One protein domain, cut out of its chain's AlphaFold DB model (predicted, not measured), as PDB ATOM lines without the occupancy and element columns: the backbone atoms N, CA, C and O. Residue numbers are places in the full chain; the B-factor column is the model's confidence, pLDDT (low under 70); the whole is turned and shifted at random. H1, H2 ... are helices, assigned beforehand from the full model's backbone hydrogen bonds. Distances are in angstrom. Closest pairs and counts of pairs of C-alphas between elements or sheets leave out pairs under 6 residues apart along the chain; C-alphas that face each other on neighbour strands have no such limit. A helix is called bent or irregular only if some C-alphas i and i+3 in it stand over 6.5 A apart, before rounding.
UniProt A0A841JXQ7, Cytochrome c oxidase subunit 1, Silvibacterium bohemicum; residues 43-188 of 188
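This is residues 43 to 188 of the 188 residues of the protein "Cytochrome c oxidase subunit 1" of Silvibacterium bohemicum (UniProt A0A841JXQ7). Look for an elongated up-and-down bundle of four helices, each running against the one before it: the long helices H1 and H2 form a close hairpin, and H3 with the shorter H4 forms a second, looser hairpin beside it. H1 spreads away from H3 toward its last residues, and residues 74 to 80 after it stick out, while the long loop of residues 151 to 174 folds back to bring H4 alongside H3. The printed part has 146 residues with four named helices, H1, H2, H3 and H4 in that order, and no named strand; its class is all helix. It is only just compact, close to loose, with a radius of gyration of the C-alphas of 17.6 A and spans of 57 by 33 by 23 A.

Find C-alpha 45 at (186.657, 273.956, 235.429); from there H1, residues 45 to 73, runs 41.9 A to C-alpha 73 at (175.424, 235.226, 246.694). H2, residues 84 to 120, is the longest helix and covers 50.8 A. Look near residue 114 for its kink of 33 degrees; H2 is irregular, but only just, with C-alphas 114 and 117 6.7 A apart. H3, residues 128 to 150, covers 33.7 A. H4, residues 175 to 187, ends at C-alpha 187, (197.127, 259.476, 244.397).

Begin with the hairpin of H1 and H2, which touch, the closest C-alphas being those of Gly 49 and Ala 110, 4.3 A apart. They run opposite ways at a shallow tilt of 23 degrees. H1 touches H3 with residues 45 to 55 alone; look at the C-alphas of Ile 48 and Ala 132, the closest, 6.7 A apart. These two run the same way at a shallow tilt of 17 degrees. H2 and H3 are close but not clearly touching, with the closest C-alphas, those of Leu 101 and Gly 142, 6.6 A apart. H3 and H4 touch as a hairpin, opposite ways at a shallow tilt of 17 degrees, and their closest C-alphas are those of Gly 141 and Leu 182, 6.3 A apart. H4 is close to H2 but not clearly touching it, with the closest C-alphas, those of Phe 100 and Val 186, 7.3 A apart, and it is apart from H1. In H1, H3 and H4 every O i to N i+4 pair is within hydrogen-bond range; in H2 25 of 33 are.

The two C-alphas farthest apart are those of Glu 78 and Arg 123, at 58.2 A. The printed part has no cut. The links H1 to H2 and H2 to H3 are short, and the link H3 to H4, 24 residues, is long. Read the B-factor column for the model's confidence: the mean pLDDT of the printed part is 72.2, and residues 77 to 82 and 148 to 188 are under 70.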
ATOM      1  N   VAL A  43     188.850 273.319 228.593       73.19
ATOM      2  CA  VAL A  43     189.665 273.529 229.805       73.19
ATOM      3  C   VAL A  43     188.924 274.278 230.917       73.19
ATOM      4  O   VAL A  43     189.529 274.653 231.922       73.19
ATOM      5  N   HIS A  44     187.623 274.542 230.766       76.19
ATOM      6  CA  HIS A  44     186.871 275.200 231.831       76.19
ATOM      7  C   HIS A  44     186.605 274.235 232.982       76.19
ATOM      8  O   HIS A  44     186.133 273.112 232.790       76.19
ATOM      9  N   HIS A  45     186.852 274.716 234.199       76.56
ATOM     10  CA  HIS A  45     186.657 273.956 235.429       76.56
ATOM     11  C   HIS A  45     185.224 273.414 235.586       76.56
ATOM     12  O   HIS A  45     185.044 272.273 235.999       76.56
ATOM     13  N   THR A  46     184.193 274.166 235.183       76.75
ATOM     14  CA  THR A  46     182.797 273.700 235.256       76.75
ATOM     15  C   THR A  46     182.520 272.525 234.320       76.75
ATOM     16  O   THR A  46     181.798 271.599 234.692       76.75
ATOM     17  N   THR A  47     183.101 272.538 233.120       79.12
ATOM     18  CA  THR A  47     182.979 271.460 232.134       79.12
ATOM     19  C   THR A  47     183.741 270.220 232.599       79.12
ATOM     20  O   THR A  47     183.194 269.119 232.557       79.12
ATOM     21  N   ILE A  48     184.965 270.391 233.111       80.50
ATOM     22  CA  ILE A  48     185.785 269.291 233.639       80.50
ATOM     23  C   ILE A  48     185.137 268.663 234.882       80.50
ATOM     24  O   ILE A  48     184.982 267.445 234.931       80.50
ATOM     25  N   GLY A  49     184.671 269.466 235.843       78.94
ATOM     26  CA  GLY A  49     184.005 268.967 237.051       78.94
ATOM     27  C   GLY A  49     182.755 268.136 236.737       78.94
ATOM     28  O   GLY A  49     182.563 267.062 237.301       78.94
ATOM     29  N   LYS A  50     181.947 268.559 235.751       82.06
ATOM     30  CA  LYS A  50     180.803 267.761 235.273       82.06
ATOM     31  C   LYS A  50     181.232 266.438 234.644       82.06
ATOM     32  O   LYS A  50     180.556 265.434 234.843       82.06
ATOM     33  N   ARG A  51     182.337 266.414 233.894       83.25
ATOM     34  CA  ARG A  51     182.852 265.171 233.299       83.25
ATOM     35  C   ARG A  51     183.275 264.175 234.364       83.25
ATOM     36  O   ARG A  51     182.871 263.024 234.257       83.25
ATOM     37  N   TYR A  52     184.014 264.623 235.381       82.94
ATOM     38  CA  TYR A  52     184.359 263.785 236.531       82.94
ATOM     39  C   TYR A  52     183.114 263.254 237.237       82.94
ATOM     40  O   TYR A  52     183.055 262.067 237.541       82.94
ATOM     41  N   ALA A  53     182.095 264.095 237.439       83.81
ATOM     42  CA  ALA A  53     180.857 263.661 238.077       83.81
ATOM     43  C   ALA A  53     180.140 262.558 237.279       83.81
ATOM     44  O   ALA A  53     179.710 261.557 237.847       83.81
ATOM     45  N   VAL A  54     180.046 262.709 235.953       87.06
ATOM     46  CA  VAL A  54     179.403 261.714 235.080       87.06
ATOM     47  C   VAL A  54     180.202 260.411 235.023       87.06
ATOM     48  O   VAL A  54     179.616 259.335 235.134       87.06
ATOM     49  N   THR A  55     181.528 260.473 234.867       85.25
ATOM     50  CA  THR A  55     182.357 259.259 234.798       85.25
ATOM     51  C   THR A  55     182.402 258.525 236.131       85.25
ATOM     52  O   THR A  55     182.242 257.305 236.153       85.25
ATOM     53  N   ALA A  56     182.523 259.246 237.246       84.25
ATOM     54  CA  ALA A  56     182.483 258.642 238.568       84.25
ATOM     55  C   ALA A  56     181.111 258.032 238.879       84.25
ATOM     56  O   ALA A  56     181.045 256.946 239.452       84.25
ATOM     57  N   PHE A  57     180.013 258.656 238.438       86.12
ATOM     58  CA  PHE A  57     178.686 258.042 238.525       86.12
ATOM     59  C   PHE A  57     178.586 256.754 237.687       86.12
ATOM     60  O   PHE A  57     177.998 255.771 238.132       86.12
ATOM     61  N   GLY A  58     179.218 256.710 236.512       87.12
ATOM     62  CA  GLY A  58     179.331 255.485 235.714       87.12
ATOM     63  C   GLY A  58     180.044 254.351 236.463       87.12
ATOM     64  O   GLY A  58     179.532 253.232 236.533       87.12
ATOM     65  N   PHE A  59     181.184 254.643 237.094       83.56
ATOM     66  CA  PHE A  59     181.897 253.665 237.922       83.56
ATOM     67  C   PHE A  59     181.121 253.277 239.186       83.56
ATOM     68  O   PHE A  59     181.161 252.117 239.597       83.56
ATOM     69  N   PHE A  60     180.357 254.205 239.767       86.12
ATOM     70  CA  PHE A  60     179.460 253.924 240.886       86.12
ATOM     71  C   PHE A  60     178.393 252.891 240.517       86.12
ATOM     72  O   PHE A  60     178.202 251.928 241.255       86.12
ATOM     73  N   LEU A  61     177.738 253.043 239.360       87.69
ATOM     74  CA  LEU A  61     176.764 252.062 238.874       87.69
ATOM     75  C   LEU A  61     177.405 250.692 238.662       87.69
ATOM     76  O   LEU A  61     176.836 249.671 239.048       87.69
ATOM     77  N   LEU A  62     178.608 250.668 238.089       85.69
ATOM     78  CA  LEU A  62     179.315 249.425 237.817       85.69
ATOM     79  C   LEU A  62     179.703 248.708 239.118       85.69
ATOM     80  O   LEU A  62     179.434 247.520 239.271       85.69
ATOM     81  N   ALA A  63     180.236 249.421 240.109       84.44
ATOM     82  CA  ALA A  63     180.498 248.841 241.424       84.44
ATOM     83  C   ALA A  63     179.220 248.507 242.213       84.44
ATOM     84  O   ALA A  63     179.228 247.538 242.974       84.44
ATOM     85  N   GLY A  64     178.120 249.238 242.018       85.06
ATOM     86  CA  GLY A  64     176.803 248.900 242.561       85.06
ATOM     87  C   GLY A  64     176.265 247.580 242.006       85.06
ATOM     88  O   GLY A  64     175.738 246.765 242.763       85.06
ATOM     89  N   LEU A  65     176.481 247.308 240.715       86.88
ATOM     90  CA  LEU A  65     176.161 246.018 240.105       86.88
ATOM     91  C   LEU A  65     176.977 244.881 240.742       86.88
ATOM     92  O   LEU A  65     176.401 243.861 241.119       86.88
ATOM     93  N   LEU A  66     178.291 245.071 240.934       83.12
ATOM     94  CA  LEU A  66     179.135 244.090 241.634       83.12
ATOM     95  C   LEU A  66     178.645 243.842 243.072       83.12
ATOM     96  O   LEU A  66     178.606 242.695 243.516       83.12
ATOM     97  N   ALA A  67     178.219 244.888 243.787       84.25
ATOM     98  CA  ALA A  67     177.640 244.754 245.124       84.25
ATOM     99  C   ALA A  67     176.332 243.957 245.119       84.25
ATOM    100  O   ALA A  67     176.123 243.119 245.994       84.25
ATOM    101  N   GLY A  68     175.473 244.193 244.124       83.94
ATOM    102  CA  GLY A  68     174.248 243.427 243.918       83.94
ATOM    103  C   GLY A  68     174.540 241.940 243.732       83.94
ATOM    104  O   GLY A  68     173.940 241.112 244.409       83.94
ATOM    105  N   VAL A  69     175.527 241.601 242.899       83.00
ATOM    106  CA  VAL A  69     175.961 240.212 242.678       83.00
ATOM    107  C   VAL A  69     176.485 239.565 243.967       83.00
ATOM    108  O   VAL A  69     176.085 238.449 244.295       83.00
ATOM    109  N   MET A  70     177.304 240.268 244.756       81.44
ATOM    110  CA  MET A  70     177.762 239.760 246.060       81.44
ATOM    111  C   MET A  70     176.609 239.566 247.053       81.44
ATOM    112  O   MET A  70     176.579 238.586 247.793       81.44
ATOM    113  N   ARG A  71     175.636 240.481 247.068       84.19
ATOM    114  CA  ARG A  71     174.445 240.377 247.923       84.19
ATOM    115  C   ARG A  71     173.539 239.220 247.508       84.19
ATOM    116  O   ARG A  71     172.978 238.582 248.388       84.19
ATOM    117  N   LEU A  72     173.429 238.928 246.210       82.31
ATOM    118  CA  LEU A  72     172.700 237.762 245.702       82.31
ATOM    119  C   LEU A  72     173.354 236.449 246.148       82.31
ATOM    120  O   LEU A  72     172.644 235.537 246.556       82.31
ATOM    121  N   GLN A  73     174.689 236.378 246.153       74.75
ATOM    122  CA  GLN A  73     175.424 235.226 246.694       74.75
ATOM    123  C   GLN A  73     175.145 235.010 248.192       74.75
ATOM    124  O   GLN A  73     175.052 233.873 248.636       74.75
ATOM    125  N   LEU A  74     174.985 236.083 248.974       78.50
ATOM    126  CA  LEU A  74     174.697 236.015 250.416       78.50
ATOM    127  C   LEU A  74     173.199 235.909 250.754       78.50
ATOM    128  O   LEU A  74     172.849 235.837 251.931       78.50
ATOM    129  N   ALA A  75     172.307 235.924 249.759       77.75
ATOM    130  CA  ALA A  75     170.863 235.906 249.990       77.75
ATOM    131  C   ALA A  75     170.359 234.551 250.517       77.75
ATOM    132  O   ALA A  75     169.355 234.510 251.227       77.75
ATOM    133  N   PHE A  76     171.063 233.458 250.203       74.19
ATOM    134  CA  PHE A  76     170.758 232.116 250.692       74.19
ATOM    135  C   PHE A  76     172.017 231.467 251.288       74.19
ATOM    136  O   PHE A  76     173.095 231.586 250.701       74.19
ATOM    137  N   PRO A  77     171.910 230.771 252.435       61.66
ATOM    138  CA  PRO A  77     173.019 229.980 252.963       61.66
ATOM    139  C   PRO A  77     173.372 228.846 251.984       61.66
ATOM    140  O   PRO A  77     172.472 228.259 251.388       61.66
ATOM    141  N   GLU A  78     174.669 228.550 251.810       63.19
ATOM    142  CA  GLU A  78     175.198 227.512 250.891       63.19
ATOM    143  C   GLU A  78     174.900 227.751 249.387       63.19
ATOM    144  O   GLU A  78     174.924 226.825 248.574       63.19
ATOM    145  N   ALA A  79     174.626 228.993 248.970       61.25
ATOM    146  CA  ALA A  79     174.425 229.304 247.555       61.25
ATOM    147  C   ALA A  79     175.712 229.072 246.734       61.25
ATOM    148  O   ALA A  79     176.750 229.681 246.982       61.25
ATOM    149  N   HIS A  80     175.642 228.233 245.701       64.50
ATOM    150  CA  HIS A  80     176.786 227.885 244.844       64.50
ATOM    151  C   HIS A  80     176.974 228.833 243.636       64.50
ATOM    152  O   HIS A  80     177.544 228.441 242.618       64.50
ATOM    153  N   PHE A  81     176.466 230.071 243.706       65.00
ATOM    154  CA  PHE A  81     176.403 230.978 242.549       65.00
ATOM    155  C   PHE A  81     177.778 231.559 242.164       65.00
ATOM    156  O   PHE A  81     178.044 231.777 240.983       65.00
ATOM    157  N   LEU A  82     178.680 231.757 243.133       67.12
ATOM    158  CA  LEU A  82     180.078 232.149 242.918       67.12
ATOM    159  C   LEU A  82     181.038 231.216 243.662       67.12
ATOM    160  O   LEU A  82     180.786 230.833 244.803       67.12
ATOM    161  N   SER A  83     182.174 230.891 243.035       75.06
ATOM    162  CA  SER A  83     183.275 230.227 243.740       75.06
ATOM    163  C   SER A  83     183.910 231.177 244.771       75.06
ATOM    164  O   SER A  83     183.872 232.398 244.573       75.06
ATOM    165  N   PRO A  84     184.530 230.654 245.847       70.94
ATOM    166  CA  PRO A  84     185.175 231.476 246.875       70.94
ATOM    167  C   PRO A  84     186.191 232.482 246.311       70.94
ATOM    168  O   PRO A  84     186.168 233.654 246.684       70.94
ATOM    169  N   ASP A  85     187.003 232.065 245.336       70.88
ATOM    170  CA  ASP A  85     187.990 232.939 244.684       70.88
ATOM    171  C   ASP A  85     187.321 234.101 243.943       70.88
ATOM    172  O   ASP A  85     187.739 235.254 244.038       70.88
ATOM    173  N   LYS A  86     186.212 233.827 243.248       72.81
ATOM    174  CA  LYS A  86     185.453 234.866 242.548       72.81
ATOM    175  C   LYS A  86     184.773 235.817 243.514       72.81
ATOM    176  O   LYS A  86     184.760 237.014 243.263       72.81
ATOM    177  N   TYR A  87     184.255 235.332 244.633       75.19
ATOM    178  CA  TYR A  87     183.684 236.217 245.640       75.19
ATOM    179  C   TYR A  87     184.729 237.212 246.184       75.19
ATOM    180  O   TYR A  87     184.471 238.418 246.226       75.19
ATOM    181  N   ASN A  88     185.939 236.733 246.496       75.50
ATOM    182  CA  ASN A  88     187.043 237.572 246.976       75.50
ATOM    183  C   ASN A  88     187.508 238.596 245.923       75.50
ATOM    184  O   ASN A  88     187.733 239.769 246.248       75.50
ATOM    185  N   GLN A  89     187.558 238.196 244.651       73.44
ATOM    186  CA  GLN A  89     187.861 239.091 243.532       73.44
ATOM    187  C   GLN A  89     186.826 240.218 243.401       73.44
ATOM    188  O   GLN A  89     187.173 241.399 243.308       73.44
ATOM    189  N   PHE A  90     185.535 239.870 243.416       79.81
ATOM    190  CA  PHE A  90     184.441 240.835 243.280       79.81
ATOM    191  C   PHE A  90     184.407 241.814 244.457       79.81
ATOM    192  O   PHE A  90     184.213 243.012 244.241       79.81
ATOM    193  N   PHE A  91     184.663 241.337 245.678       76.06
ATOM    194  CA  PHE A  91     184.760 242.180 246.871       76.06
ATOM    195  C   PHE A  91     185.904 243.194 246.769       76.06
ATOM    196  O   PHE A  91     185.718 244.386 247.031       76.06
ATOM    197  N   THR A  92     187.071 242.745 246.315       75.88
ATOM    198  CA  THR A  92     188.257 243.593 246.151       75.88
ATOM    199  C   THR A  92     188.039 244.682 245.106       75.88
ATOM    200  O   THR A  92     188.341 245.855 245.345       75.88
ATOM    201  N   VAL A  93     187.468 244.313 243.958       79.31
ATOM    202  CA  VAL A  93     187.197 245.235 242.849       79.31
ATOM    203  C   VAL A  93     186.087 246.216 243.210       79.31
ATOM    204  O   VAL A  93     186.218 247.409 242.926       79.31
ATOM    205  N   HIS A  94     185.036 245.756 243.892       84.69
ATOM    206  CA  HIS A  94     183.979 246.622 244.407       84.69
ATOM    207  C   HIS A  94     184.537 247.673 245.374       84.69
ATOM    208  O   HIS A  94     184.330 248.867 245.154       84.69
ATOM    209  N   GLY A  95     185.288 247.247 246.398       77.94
ATOM    210  CA  GLY A  95     185.884 248.149 247.384       77.94
ATOM    211  C   GLY A  95     186.820 249.169 246.735       77.94
ATOM    212  O   GLY A  95     186.628 250.373 246.909       77.94
ATOM    213  N   THR A  96     187.774 248.692 245.920       78.94
ATOM    214  CA  THR A  96     188.751 249.517 245.166       78.94
ATOM    215  C   THR A  96     188.050 250.564 244.314       78.94
ATOM    216  O   THR A  96     188.397 251.744 244.375       78.94
ATOM    217  N   THR A  97     187.009 250.168 243.583       82.62
ATOM    218  CA  THR A  97     186.238 251.113 242.775       82.62
ATOM    219  C   THR A  97     185.531 252.142 243.654       82.62
ATOM    220  O   THR A  97     185.595 253.336 243.368       82.62
ATOM    221  N   MET A  98     184.880 251.709 244.735       83.62
ATOM    222  CA  MET A  98     184.068 252.596 245.565       83.62
ATOM    223  C   MET A  98     184.874 253.706 246.222       83.62
ATOM    224  O   MET A  98     184.395 254.839 246.219       83.62
ATOM    225  N   MET A  99     186.084 253.446 246.733       82.12
ATOM    226  CA  MET A  99     186.854 254.547 247.321       82.12
ATOM    227  C   MET A  99     187.885 255.208 246.404       82.12
ATOM    228  O   MET A  99     187.996 256.430 246.464       82.12
ATOM    229  N   PHE A 100     188.558 254.496 245.494       76.62
ATOM    230  CA  PHE A 100     189.578 255.126 244.640       76.62
ATOM    231  C   PHE A 100     189.025 255.642 243.316       76.62
ATOM    232  O   PHE A 100     189.487 256.669 242.834       76.62
ATOM    233  N   LEU A 101     188.036 254.968 242.722       78.69
ATOM    234  CA  LEU A 101     187.453 255.410 241.450       78.69
ATOM    235  C   LEU A 101     186.198 256.265 241.630       78.69
ATOM    236  O   LEU A 101     185.905 257.067 240.748       78.69
ATOM    237  N   PHE A 102     185.479 256.140 242.747       82.12
ATOM    238  CA  PHE A 102     184.296 256.951 243.034       82.12
ATOM    239  C   PHE A 102     184.535 257.998 244.126       82.12
ATOM    240  O   PHE A 102     184.424 259.183 243.826       82.12
ATOM    241  N   ALA A 103     184.873 257.609 245.363       81.75
ATOM    242  CA  ALA A 103     184.917 258.564 246.476       81.75
ATOM    243  C   ALA A 103     185.969 259.665 246.273       81.75
ATOM    244  O   ALA A 103     185.630 260.846 246.365       81.75
ATOM    245  N   VAL A 104     187.215 259.297 245.946       83.00
ATOM    246  CA  VAL A 104     188.284 260.283 245.729       83.00
ATOM    247  C   VAL A 104     187.960 261.224 244.551       83.00
ATOM    248  O   VAL A 104     187.929 262.436 244.761       83.00
ATOM    249  N   PRO A 105     187.611 260.730 243.348       81.75
ATOM    250  CA  PRO A 105     187.357 261.598 242.198       81.75
ATOM    251  C   PRO A 105     186.055 262.400 242.305       81.75
ATOM    252  O   PRO A 105     185.995 263.521 241.807       81.75
ATOM    253  N   MET A 106     185.008 261.890 242.966       81.94
ATOM    254  CA  MET A 106     183.793 262.685 243.197       81.94
ATOM    255  C   MET A 106     184.022 263.799 244.205       81.94
ATOM    256  O   MET A 106     183.638 264.941 243.954       81.94
ATOM    257  N   MET A 107     184.596 263.475 245.366       77.50
ATOM    258  CA  MET A 107     184.689 264.443 246.455       77.50
ATOM    259  C   MET A 107     185.834 265.427 246.246       77.50
ATOM    260  O   MET A 107     185.627 266.626 246.418       77.50
ATOM    261  N   PHE A 108     187.018 264.955 245.855       76.81
ATOM    262  CA  PHE A 108     188.182 265.825 245.716       76.81
ATOM    263  C   PHE A 108     188.254 266.467 244.337       76.81
ATOM    264  O   PHE A 108     188.405 267.679 244.269       76.81
ATOM    265  N   GLU A 109     188.073 265.725 243.247       80.00
ATOM    266  CA  GLU A 109     188.230 266.310 241.908       80.00
ATOM    267  C   GLU A 109     186.952 267.015 241.439       80.00
ATOM    268  O   GLU A 109     186.957 268.224 241.212       80.00
ATOM    269  N   ALA A 110     185.820 266.312 241.343       80.25
ATOM    270  CA  ALA A 110     184.592 266.885 240.788       80.25
ATOM    271  C   ALA A 110     184.058 268.047 241.637       80.25
ATOM    272  O   ALA A 110     183.742 269.114 241.101       80.25
ATOM    273  N   LEU A 111     183.975 267.855 242.959       82.38
ATOM    274  CA  LEU A 111     183.447 268.873 243.860       82.38
ATOM    275  C   LEU A 111     184.407 270.057 244.001       82.38
ATOM    276  O   LEU A 111     183.959 271.196 243.896       82.38
ATOM    277  N   SER A 112     185.712 269.822 244.190       80.62
ATOM    278  CA  SER A 112     186.658 270.927 244.401       80.62
ATOM    279  C   SER A 112     186.898 271.724 243.124       80.62
ATOM    280  O   SER A 112     186.869 272.950 243.167       80.62
ATOM    281  N   VAL A 113     187.052 271.073 241.964       82.69
ATOM    282  CA  VAL A 113     187.209 271.778 240.677       82.69
ATOM    283  C   VAL A 113     185.965 272.611 240.348       82.69
ATOM    284  O   VAL A 113     186.071 273.682 239.741       82.69
ATOM    285  N   TYR A 114     184.779 272.160 240.760       81.19
ATOM    286  CA  TYR A 114     183.544 272.908 240.550       81.19
ATOM    287  C   TYR A 114     183.365 274.045 241.567       81.19
ATOM    288  O   TYR A 114     183.168 275.190 241.162       81.19
ATOM    289  N   LEU A 115     183.444 273.747 242.867       82.62
ATOM    290  CA  LEU A 115     183.095 274.670 243.951       82.62
ATOM    291  C   LEU A 115     184.209 275.648 244.322       82.62
ATOM    292  O   LEU A 115     183.905 276.804 244.601       82.62
ATOM    293  N   VAL A 116     185.479 275.233 244.332       84.38
ATOM    294  CA  VAL A 116     186.572 276.088 244.834       84.38
ATOM    295  C   VAL A 116     186.684 277.395 244.043       84.38
ATOM    296  O   VAL A 116     186.726 278.451 244.676       84.38
ATOM    297  N   PRO A 117     186.645 277.405 242.696       81.31
ATOM    298  CA  PRO A 117     186.693 278.664 241.953       81.31
ATOM    299  C   PRO A 117     185.481 279.563 242.231       81.31
ATOM    300  O   PRO A 117     185.627 280.776 242.352       81.31
ATOM    301  N   LEU A 118     184.296 278.968 242.420       82.25
ATOM    302  CA  LEU A 118     183.076 279.700 242.780       82.25
ATOM    303  C   LEU A 118     183.187 280.346 244.169       82.25
ATOM    304  O   LEU A 118     182.754 281.480 244.341       82.25
ATOM    305  N   MET A 119     183.787 279.657 245.143       85.25
ATOM    306  CA  MET A 119     183.967 280.157 246.514       85.25
ATOM    307  C   MET A 119     185.003 281.281 246.603       85.25
ATOM    308  O   MET A 119     184.818 282.227 247.362       85.25
ATOM    309  N   VAL A 120     186.084 281.194 245.823       85.62
ATOM    310  CA  VAL A 120     187.144 282.219 245.784       85.62
ATOM    311  C   VAL A 120     186.764 283.380 244.847       85.62
ATOM    312  O   VAL A 120     187.439 284.406 244.815       85.62
ATOM    313  N   GLY A 121     185.675 283.251 244.081       81.31
ATOM    314  CA  GLY A 121     185.263 284.241 243.084       81.31
ATOM    315  C   GLY A 121     186.213 284.312 241.885       81.31
ATOM    316  O   GLY A 121     186.234 285.306 241.159       81.31
ATOM    317  N   THR A 122     187.027 283.275 241.675       81.69
ATOM    318  CA  THR A 122     187.976 283.209 240.567       81.69
ATOM    319  C   THR A 122     187.328 282.579 239.347       81.69
ATOM    320  O   THR A 122     186.509 281.666 239.410       81.69
ATOM    321  N   ARG A 123     187.720 283.084 238.179       72.56
ATOM    322  CA  ARG A 123     187.147 282.676 236.896       72.56
ATOM    323  C   ARG A 123     187.508 281.239 236.494       72.56
ATOM    324  O   ARG A 123     186.763 280.605 235.753       72.56
ATOM    325  N   ASN A 124     188.691 280.761 236.874       75.81
ATOM    326  CA  ASN A 124     189.157 279.412 236.570       75.81
ATOM    327  C   ASN A 124     190.241 278.991 237.575       75.81
ATOM    328  O   ASN A 124     190.797 279.824 238.290       75.81
ATOM    329  N   ILE A 125     190.561 277.703 237.592       80.25
ATOM    330  CA  ILE A 125     191.670 277.139 238.369       80.25
ATOM    331  C   ILE A 125     193.040 277.607 237.843       80.25
ATOM    332  O   ILE A 125     193.178 277.936 236.664       80.25
ATOM    333  N   ALA A 126     194.067 277.584 238.702       78.25
ATOM    334  CA  ALA A 126     195.413 278.081 238.388       78.25
ATOM    335  C   ALA A 126     196.065 277.401 237.165       78.25
ATOM    336  O   ALA A 126     196.752 278.061 236.390       78.25
ATOM    337  N   PHE A 127     195.802 276.104 236.951       79.81
ATOM    338  CA  PHE A 127     196.350 275.334 235.828       79.81
ATOM    339  C   PHE A 127     195.254 274.589 235.042       79.81
ATOM    340  O   PHE A 127     195.066 273.383 235.217       79.81
ATOM    341  N   PRO A 128     194.549 275.270 234.119       76.44
ATOM    342  CA  PRO A 128     193.421 274.689 233.383       76.44
ATOM    343  C   PRO A 128     193.789 273.465 232.530       76.44
ATOM    344  O   PRO A 128     193.043 272.491 232.466       76.44
ATOM    345  N   ARG A 129     194.967 273.492 231.891       78.88
ATOM    346  CA  ARG A 129     195.444 272.394 231.030       78.88
ATOM    347  C   ARG A 129     195.870 271.164 231.828       78.88
ATOM    348  O   ARG A 129     195.663 270.050 231.360       78.88
ATOM    349  N   LEU A 130     196.445 271.369 233.013       80.44
ATOM    350  CA  LEU A 130     196.889 270.272 233.871       80.44
ATOM    351  C   LEU A 130     195.688 269.499 234.421       80.44
ATOM    352  O   LEU A 130     195.679 268.279 234.373       80.44
ATOM    353  N   ASN A 131     194.629 270.197 234.827       81.94
ATOM    354  CA  ASN A 131     193.398 269.551 235.280       81.94
ATOM    355  C   ASN A 131     192.706 268.736 234.174       81.94
ATOM    356  O   ASN A 131     192.236 267.625 234.407       81.94
ATOM    357  N   ALA A 132     192.682 269.258 232.941       79.25
ATOM    358  CA  ALA A 132     192.181 268.490 231.804       79.25
ATOM    359  C   ALA A 132     193.003 267.206 231.588       79.25
ATOM    360  O   ALA A 132     192.433 266.162 231.288       79.25
ATOM    361  N   TYR A 133     194.325 267.261 231.784       82.06
ATOM    362  CA  TYR A 133     195.189 266.081 231.718       82.06
ATOM    363  C   TYR A 133     194.908 265.079 232.849       82.06
ATOM    364  O   TYR A 133     194.760 263.889 232.563       82.06
ATOM    365  N   SER A 134     194.737 265.542 234.092       80.69
ATOM    366  CA  SER A 134     194.348 264.689 235.226       80.69
ATOM    367  C   SER A 134     193.049 263.924 234.953       80.69
ATOM    368  O   SER A 134     192.959 262.737 235.260       80.69
ATOM    369  N   TYR A 135     192.078 264.551 234.274       82.88
ATOM    370  CA  TYR A 135     190.825 263.884 233.903       82.88
ATOM    371  C   TYR A 135     191.051 262.694 232.968       82.88
ATOM    372  O   TYR A 135     190.454 261.632 233.152       82.88
ATOM    373  N   TYR A 136     191.931 262.843 231.976       81.56
ATOM    374  CA  TYR A 136     192.259 261.739 231.077       81.56
ATOM    375  C   TYR A 136     193.022 260.633 231.802       81.56
ATOM    376  O   TYR A 136     192.705 259.465 231.591       81.56
ATOM    377  N   LEU A 137     193.968 260.970 232.684       81.94
ATOM    378  CA  LEU A 137     194.665 259.972 233.502       81.94
ATOM    379  C   LEU A 137     193.695 259.167 234.367       81.94
ATOM    380  O   LEU A 137     193.798 257.944 234.425       81.94
ATOM    381  N   TYR A 138     192.714 259.834 234.970       81.88
ATOM    382  CA  TYR A 138     191.653 259.175 235.719       81.88
ATOM    383  C   TYR A 138     190.809 258.245 234.834       81.88
ATOM    384  O   TYR A 138     190.596 257.083 235.184       81.88
ATOM    385  N   LEU A 139     190.365 258.720 233.665       83.12
ATOM    386  CA  LEU A 139     189.563 257.921 232.737       83.12
ATOM    387  C   LEU A 139     190.323 256.677 232.247       83.12
ATOM    388  O   LEU A 139     189.778 255.573 232.271       83.12
ATOM    389  N   PHE A 140     191.579 256.843 231.824       81.81
ATOM    390  CA  PHE A 140     192.417 255.738 231.358       81.81
ATOM    391  C   PHE A 140     192.812 254.790 232.494       81.81
ATOM    392  O   PHE A 140     192.791 253.578 232.294       81.81
ATOM    393  N   GLY A 141     193.101 255.309 233.691       76.12
ATOM    394  CA  GLY A 141     193.383 254.501 234.879       76.12
ATOM    395  C   GLY A 141     192.188 253.638 235.285       76.12
ATOM    396  O   GLY A 141     192.332 252.431 235.482       76.12
ATOM    397  N   GLY A 142     190.986 254.221 235.315       76.38
ATOM    398  CA  GLY A 142     189.746 253.485 235.567       76.38
ATOM    399  C   GLY A 142     189.448 252.440 234.492       76.38
ATOM    400  O   GLY A 142     189.115 251.300 234.813       76.38
ATOM    401  N   LEU A 143     189.626 252.775 233.211       80.94
ATOM    402  CA  LEU A 143     189.427 251.819 232.119       80.94
ATOM    403  C   LEU A 143     190.417 250.646 232.195       80.94
ATOM    404  O   LEU A 143     190.017 249.496 232.028       80.94
ATOM    405  N   MET A 144     191.689 250.922 232.490       74.62
ATOM    406  CA  MET A 144     192.715 249.894 232.668       74.62
ATOM    407  C   MET A 144     192.397 248.977 233.858       74.62
ATOM    408  O   MET A 144     192.580 247.765 233.759       74.62
ATOM    409  N   PHE A 145     191.862 249.524 234.953       74.19
ATOM    410  CA  PHE A 145     191.414 248.735 236.103       74.19
ATOM    411  C   PHE A 145     190.306 247.746 235.733       74.19
ATOM    412  O   PHE A 145     190.384 246.557 236.046       74.19
ATOM    413  N   TYR A 146     189.285 248.222 235.019       74.06
ATOM    414  CA  TYR A 146     188.188 247.367 234.576       74.06
ATOM    415  C   TYR A 146     188.612 246.371 233.498       74.06
ATOM    416  O   TYR A 146     188.115 245.245 233.485       74.06
ATOM    417  N   ALA A 147     189.573 246.728 232.644       73.81
ATOM    418  CA  ALA A 147     190.199 245.780 231.732       73.81
ATOM    419  C   ALA A 147     190.913 244.653 232.502       73.81
ATOM    420  O   ALA A 147     190.738 243.485 232.160       73.81
ATOM    421  N   ALA A 148     191.632 244.972 233.585       66.88
ATOM    422  CA  ALA A 148     192.294 243.979 234.437       66.88
ATOM    423  C   ALA A 148     191.302 243.053 235.172       66.88
ATOM    424  O   ALA A 148     191.572 241.858 235.349       66.88
ATOM    425  N   PHE A 149     190.133 243.575 235.560       69.12
ATOM    426  CA  PHE A 149     189.028 242.759 236.069       69.12
ATOM    427  C   PHE A 149     188.502 241.791 234.998       69.12
ATOM    428  O   PHE A 149     188.340 240.601 235.268       69.12
ATOM    429  N   LEU A 150     188.304 242.273 233.767       67.94
ATOM    430  CA  LEU A 150     187.784 241.464 232.664       67.94
ATOM    431  C   LEU A 150     188.753 240.348 232.241       67.94
ATOM    432  O   LEU A 150     188.314 239.262 231.867       67.94
ATOM    433  N   THR A 151     190.066 240.569 232.364       62.53
ATOM    434  CA  THR A 151     191.094 239.544 232.106       62.53
ATOM    435  C   THR A 151     191.277 238.545 233.252       62.53
ATOM    436  O   THR A 151     192.183 237.719 233.191       62.53
ATOM    437  N   ASN A 152     190.434 238.585 234.294       58.16
ATOM    438  CA  ASN A 152     190.506 237.685 235.452       58.16
ATOM    439  C   ASN A 152     191.848 237.774 236.225       58.16
ATOM    440  O   ASN A 152     192.315 236.827 236.868       58.16
ATOM    441  N   THR A 153     192.461 238.958 236.164       53.09
ATOM    442  CA  THR A 153     193.725 239.321 236.823       53.09
ATOM    443  C   THR A 153     193.464 240.279 237.997       53.09
ATOM    444  O   THR A 153     194.385 240.917 238.494       53.09
ATOM    445  N   GLY A 154     192.212 240.417 238.445       51.56
ATOM    446  CA  GLY A 154     191.861 241.235 239.607       51.56
ATOM    447  C   GLY A 154     192.391 240.606 240.893       51.56
ATOM    448  O   GLY A 154     192.252 239.399 241.057       51.56
ATOM    449  N   SER A 155     193.017 241.414 241.752       50.19
ATOM    450  CA  SER A 155     193.542 240.997 243.060       50.19
ATOM    451  C   SER A 155     192.440 240.395 243.936       50.19
ATOM    452  O   SER A 155     191.344 240.950 244.002       50.19
ATOM    453  N   ASP A 156     192.752 239.300 244.626       54.59
ATOM    454  CA  ASP A 156     191.833 238.596 245.532       54.59
ATOM    455  C   ASP A 156     192.038 239.016 247.006       54.59
ATOM    456  O   ASP A 156     191.412 238.470 247.911       54.59
ATOM    457  N   ASN A 157     192.891 240.019 247.261       51.75
ATOM    458  CA  ASN A 157     193.406 240.354 248.599       51.75
ATOM    459  C   ASN A 157     192.672 241.492 249.334       51.75
ATOM    460  O   ASN A 157     193.184 242.051 250.310       51.75
ATOM    461  N   GLY A 158     191.480 241.863 248.876       53.16
ATOM    462  CA  GLY A 158     190.718 242.989 249.406       53.16
ATOM    463  C   GLY A 158     191.295 244.346 248.994       53.16
ATOM    464  O   GLY A 158     192.448 244.478 248.589       53.16
ATOM    465  N   TRP A 159     190.487 245.398 249.140       57.00
ATOM    466  CA  TRP A 159     190.901 246.779 248.849       57.00
ATOM    467  C   TRP A 159     192.078 247.256 249.733       57.00
ATOM    468  O   TRP A 159     192.699 248.262 249.425       57.00
ATOM    469  N   PHE A 160     192.371 246.573 250.847       51.72
ATOM    470  CA  PHE A 160     193.458 246.935 251.765       51.72
ATOM    471  C   PHE A 160     194.783 246.235 251.441       51.72
ATOM    472  O   PHE A 160     195.814 246.674 251.938       51.72
ATOM    473  N   SER A 161     194.757 245.163 250.635       54.38
ATOM    474  CA  SER A 161     195.927 244.368 250.240       54.38
ATOM    475  C   SER A 161     196.946 244.176 251.377       54.38
ATOM    476  O   SER A 161     198.101 244.595 251.275       54.38
ATOM    477  N   TYR A 162     196.506 243.575 252.490       46.44
ATOM    478  CA  TYR A 162     197.348 243.367 253.673       46.44
ATOM    479  C   TYR A 162     198.653 242.631 253.320       46.44
ATOM    480  O   TYR A 162     198.640 241.615 252.625       46.44
ATOM    481  N   VAL A 163     199.776 243.125 253.857       50.56
ATOM    482  CA  VAL A 163     201.151 242.659 253.586       50.56
ATOM    483  C   VAL A 163     201.342 241.129 253.647       50.56
ATOM    484  O   VAL A 163     202.001 240.609 252.750       50.56
ATOM    485  N   PRO A 164     200.770 240.368 254.606       50.03
ATOM    486  CA  PRO A 164     200.931 238.910 254.618       50.03
ATOM    487  C   PRO A 164     200.116 238.169 253.541       50.03
ATOM    488  O   PRO A 164     200.481 237.055 253.187       50.03
ATOM    489  N   LEU A 165     199.047 238.767 252.996       48.06
ATOM    490  CA  LEU A 165     198.212 238.165 251.942       48.06
ATOM    491  C   LEU A 165     198.671 238.573 250.529       48.06
ATOM    492  O   LEU A 165     198.427 237.867 249.557       48.06
ATOM    493  N   ALA A 166     199.379 239.701 250.417       48.53
ATOM    494  CA  ALA A 166     200.009 240.185 249.186       48.53
ATOM    495  C   ALA A 166     201.366 239.523 248.874       48.53
ATOM    496  O   ALA A 166     202.016 239.892 247.896       48.53
ATOM    497  N   GLY A 167     201.797 238.566 249.703       42.88
ATOM    498  CA  GLY A 167     203.007 237.783 249.478       42.88
ATOM    499  C   GLY A 167     202.882 236.819 248.286       42.88
ATOM    500  O   GLY A 167     201.770 236.425 247.917       42.88
ATOM    501  N   PRO A 168     204.017 236.393 247.697       49.47
ATOM    502  CA  PRO A 168     204.051 235.490 246.542       49.47
ATOM    503  C   PRO A 168     203.390 234.123 246.802       49.47
ATOM    504  O   PRO A 168     202.999 233.458 245.845       49.47
ATOM    505  N   ASP A 169     203.222 233.742 248.073       48.69
ATOM    506  CA  ASP A 169     202.620 232.474 248.498       48.69
ATOM    507  C   ASP A 169     201.078 232.470 248.460       48.69
ATOM    508  O   ASP A 169     200.478 231.409 248.302       48.69
ATOM    509  N   PHE A 170     200.424 233.635 248.576       45.94
ATOM    510  CA  PHE A 170     198.956 233.744 248.684       45.94
ATOM    511  C   PHE A 170     198.295 234.463 247.499       45.94
ATOM    512  O   PHE A 170     197.107 234.269 247.255       45.94
ATOM    513  N   ALA A 171     199.061 235.228 246.715       48.59
ATOM    514  CA  ALA A 171     198.596 235.838 245.472       48.59
ATOM    515  C   ALA A 171     199.626 235.654 244.343       48.59
ATOM    516  O   ALA A 171     200.303 236.608 243.950       48.59
ATOM    517  N   PRO A 172     199.764 234.436 243.782       44.28
ATOM    518  CA  PRO A 172     200.651 234.211 242.650       44.28
ATOM    519  C   PRO A 172     200.107 234.929 241.402       44.28
ATOM    520  O   PRO A 172     199.071 234.561 240.840       44.28
ATOM    521  N   GLY A 173     200.803 235.979 240.957       50.75
ATOM    522  CA  GLY A 173     200.576 236.634 239.665       50.75
ATOM    523  C   GLY A 173     200.699 238.161 239.682       50.75
ATOM    524  O   GLY A 173     200.793 238.790 240.726       50.75
ATOM    525  N   LYS A 174     200.611 238.779 238.495       53.28
ATOM    526  CA  LYS A 174     200.701 240.242 238.267       53.28
ATOM    527  C   LYS A 174     199.514 241.054 238.830       53.28
ATOM    528  O   LYS A 174     199.341 242.219 238.489       53.28
ATOM    529  N   ARG A 175     198.642 240.437 239.636       54.22
ATOM    530  CA  ARG A 175     197.350 240.997 240.080       54.22
ATOM    531  C   ARG A 175     197.535 242.159 241.060       54.22
ATOM    532  O   ARG A 175     196.875 243.189 240.939       54.22
ATOM    533  N   SER A 176     198.484 242.005 241.980       53.03
ATOM    534  CA  SER A 176     198.878 243.014 242.970       53.03
ATOM    535  C   SER A 176     199.564 244.219 242.317       53.03
ATOM    536  O   SER A 176     199.343 245.355 242.733       53.03
ATOM    537  N   ASP A 177     200.326 243.984 241.243       56.72
ATOM    538  CA  ASP A 177     201.064 245.024 240.519       56.72
ATOM    539  C   ASP A 177     200.125 245.979 239.771       56.72
ATOM    540  O   ASP A 177     200.328 247.190 239.801       56.72
ATOM    541  N   PHE A 178     199.049 245.467 239.157       58.16
ATOM    542  CA  PHE A 178     198.037 246.317 238.511       58.16
ATOM    543  C   PHE A 178     197.290 247.197 239.518       58.16
ATOM    544  O   PHE A 178     197.009 248.362 239.227       58.16
ATOM    545  N   TRP A 179     197.003 246.672 240.711       56.41
ATOM    546  CA  TRP A 179     196.389 247.439 241.794       56.41
ATOM    547  C   TRP A 179     197.345 248.509 242.351       56.41
ATOM    548  O   TRP A 179     196.955 249.666 242.496       56.41
ATOM    549  N   ALA A 180     198.622 248.174 242.563       58.47
ATOM    550  CA  ALA A 180     199.640 249.132 243.001       58.47
ATOM    551  C   ALA A 180     199.913 250.232 241.955       58.47
ATOM    552  O   ALA A 180     200.048 251.406 242.310       58.47
ATOM    553  N   CYS A 181     199.941 249.883 240.663       58.44
ATOM    554  CA  CYS A 181     200.044 250.852 239.570       58.44
ATOM    555  C   CYS A 181     198.845 251.808 239.531       58.44
ATOM    556  O   CYS A 181     199.047 253.009 239.354       58.44
ATOM    557  N   LEU A 182     197.620 251.309 239.743       63.41
ATOM    558  CA  LEU A 182     196.417 252.144 239.825       63.41
ATOM    559  C   LEU A 182     196.525 253.176 240.954       63.41
ATOM    560  O   LEU A 182     196.317 254.365 240.724       63.41
ATOM    561  N   LEU A 183     196.873 252.735 242.166       60.19
ATOM    562  CA  LEU A 183     196.967 253.624 243.325       60.19
ATOM    563  C   LEU A 183     198.019 254.707 243.151       60.19
ATOM    564  O   LEU A 183     197.759 255.869 243.456       60.19
ATOM    565  N   ARG A 184     199.192 254.342 242.626       58.75
ATOM    566  CA  ARG A 184     200.251 255.313 242.344       58.75
ATOM    567  C   ARG A 184     199.807 256.373 241.333       58.75
ATOM    568  O   ARG A 184     200.270 257.498 241.428       58.75
ATOM    569  N   GLN A 185     198.931 256.032 240.394       57.97
ATOM    570  CA  GLN A 185     198.462 256.966 239.372       57.97
ATOM    571  C   GLN A 185     197.267 257.825 239.813       57.97
ATOM    572  O   GLN A 185     197.085 258.915 239.285       57.97
ATOM    573  N   VAL A 186     196.449 257.344 240.755       55.94
ATOM    574  CA  VAL A 186     195.290 258.090 241.287       55.94
ATOM    575  C   VAL A 186     195.686 259.047 242.417       55.94
ATOM    576  O   VAL A 186     195.040 260.074 242.585       55.94
ATOM    577  N   ILE A 187     196.718 258.711 243.202       51.16
ATOM    578  CA  ILE A 187     197.127 259.476 244.397       51.16
ATOM    579  C   ILE A 187     198.390 260.330 244.150       51.16
ATOM    580  O   ILE A 187     198.662 261.245 244.926       51.16
ATOM    581  N   GLY A 188     199.181 260.013 243.118       38.62
ATOM    582  CA  GLY A 188     200.464 260.662 242.806       38.62
ATOM    583  C   GLY A 188     200.369 261.877 241.895       38.62
ATOM    584  O   GLY A 188     199.464 261.906 241.033       38.62
TER     585      GLY A 188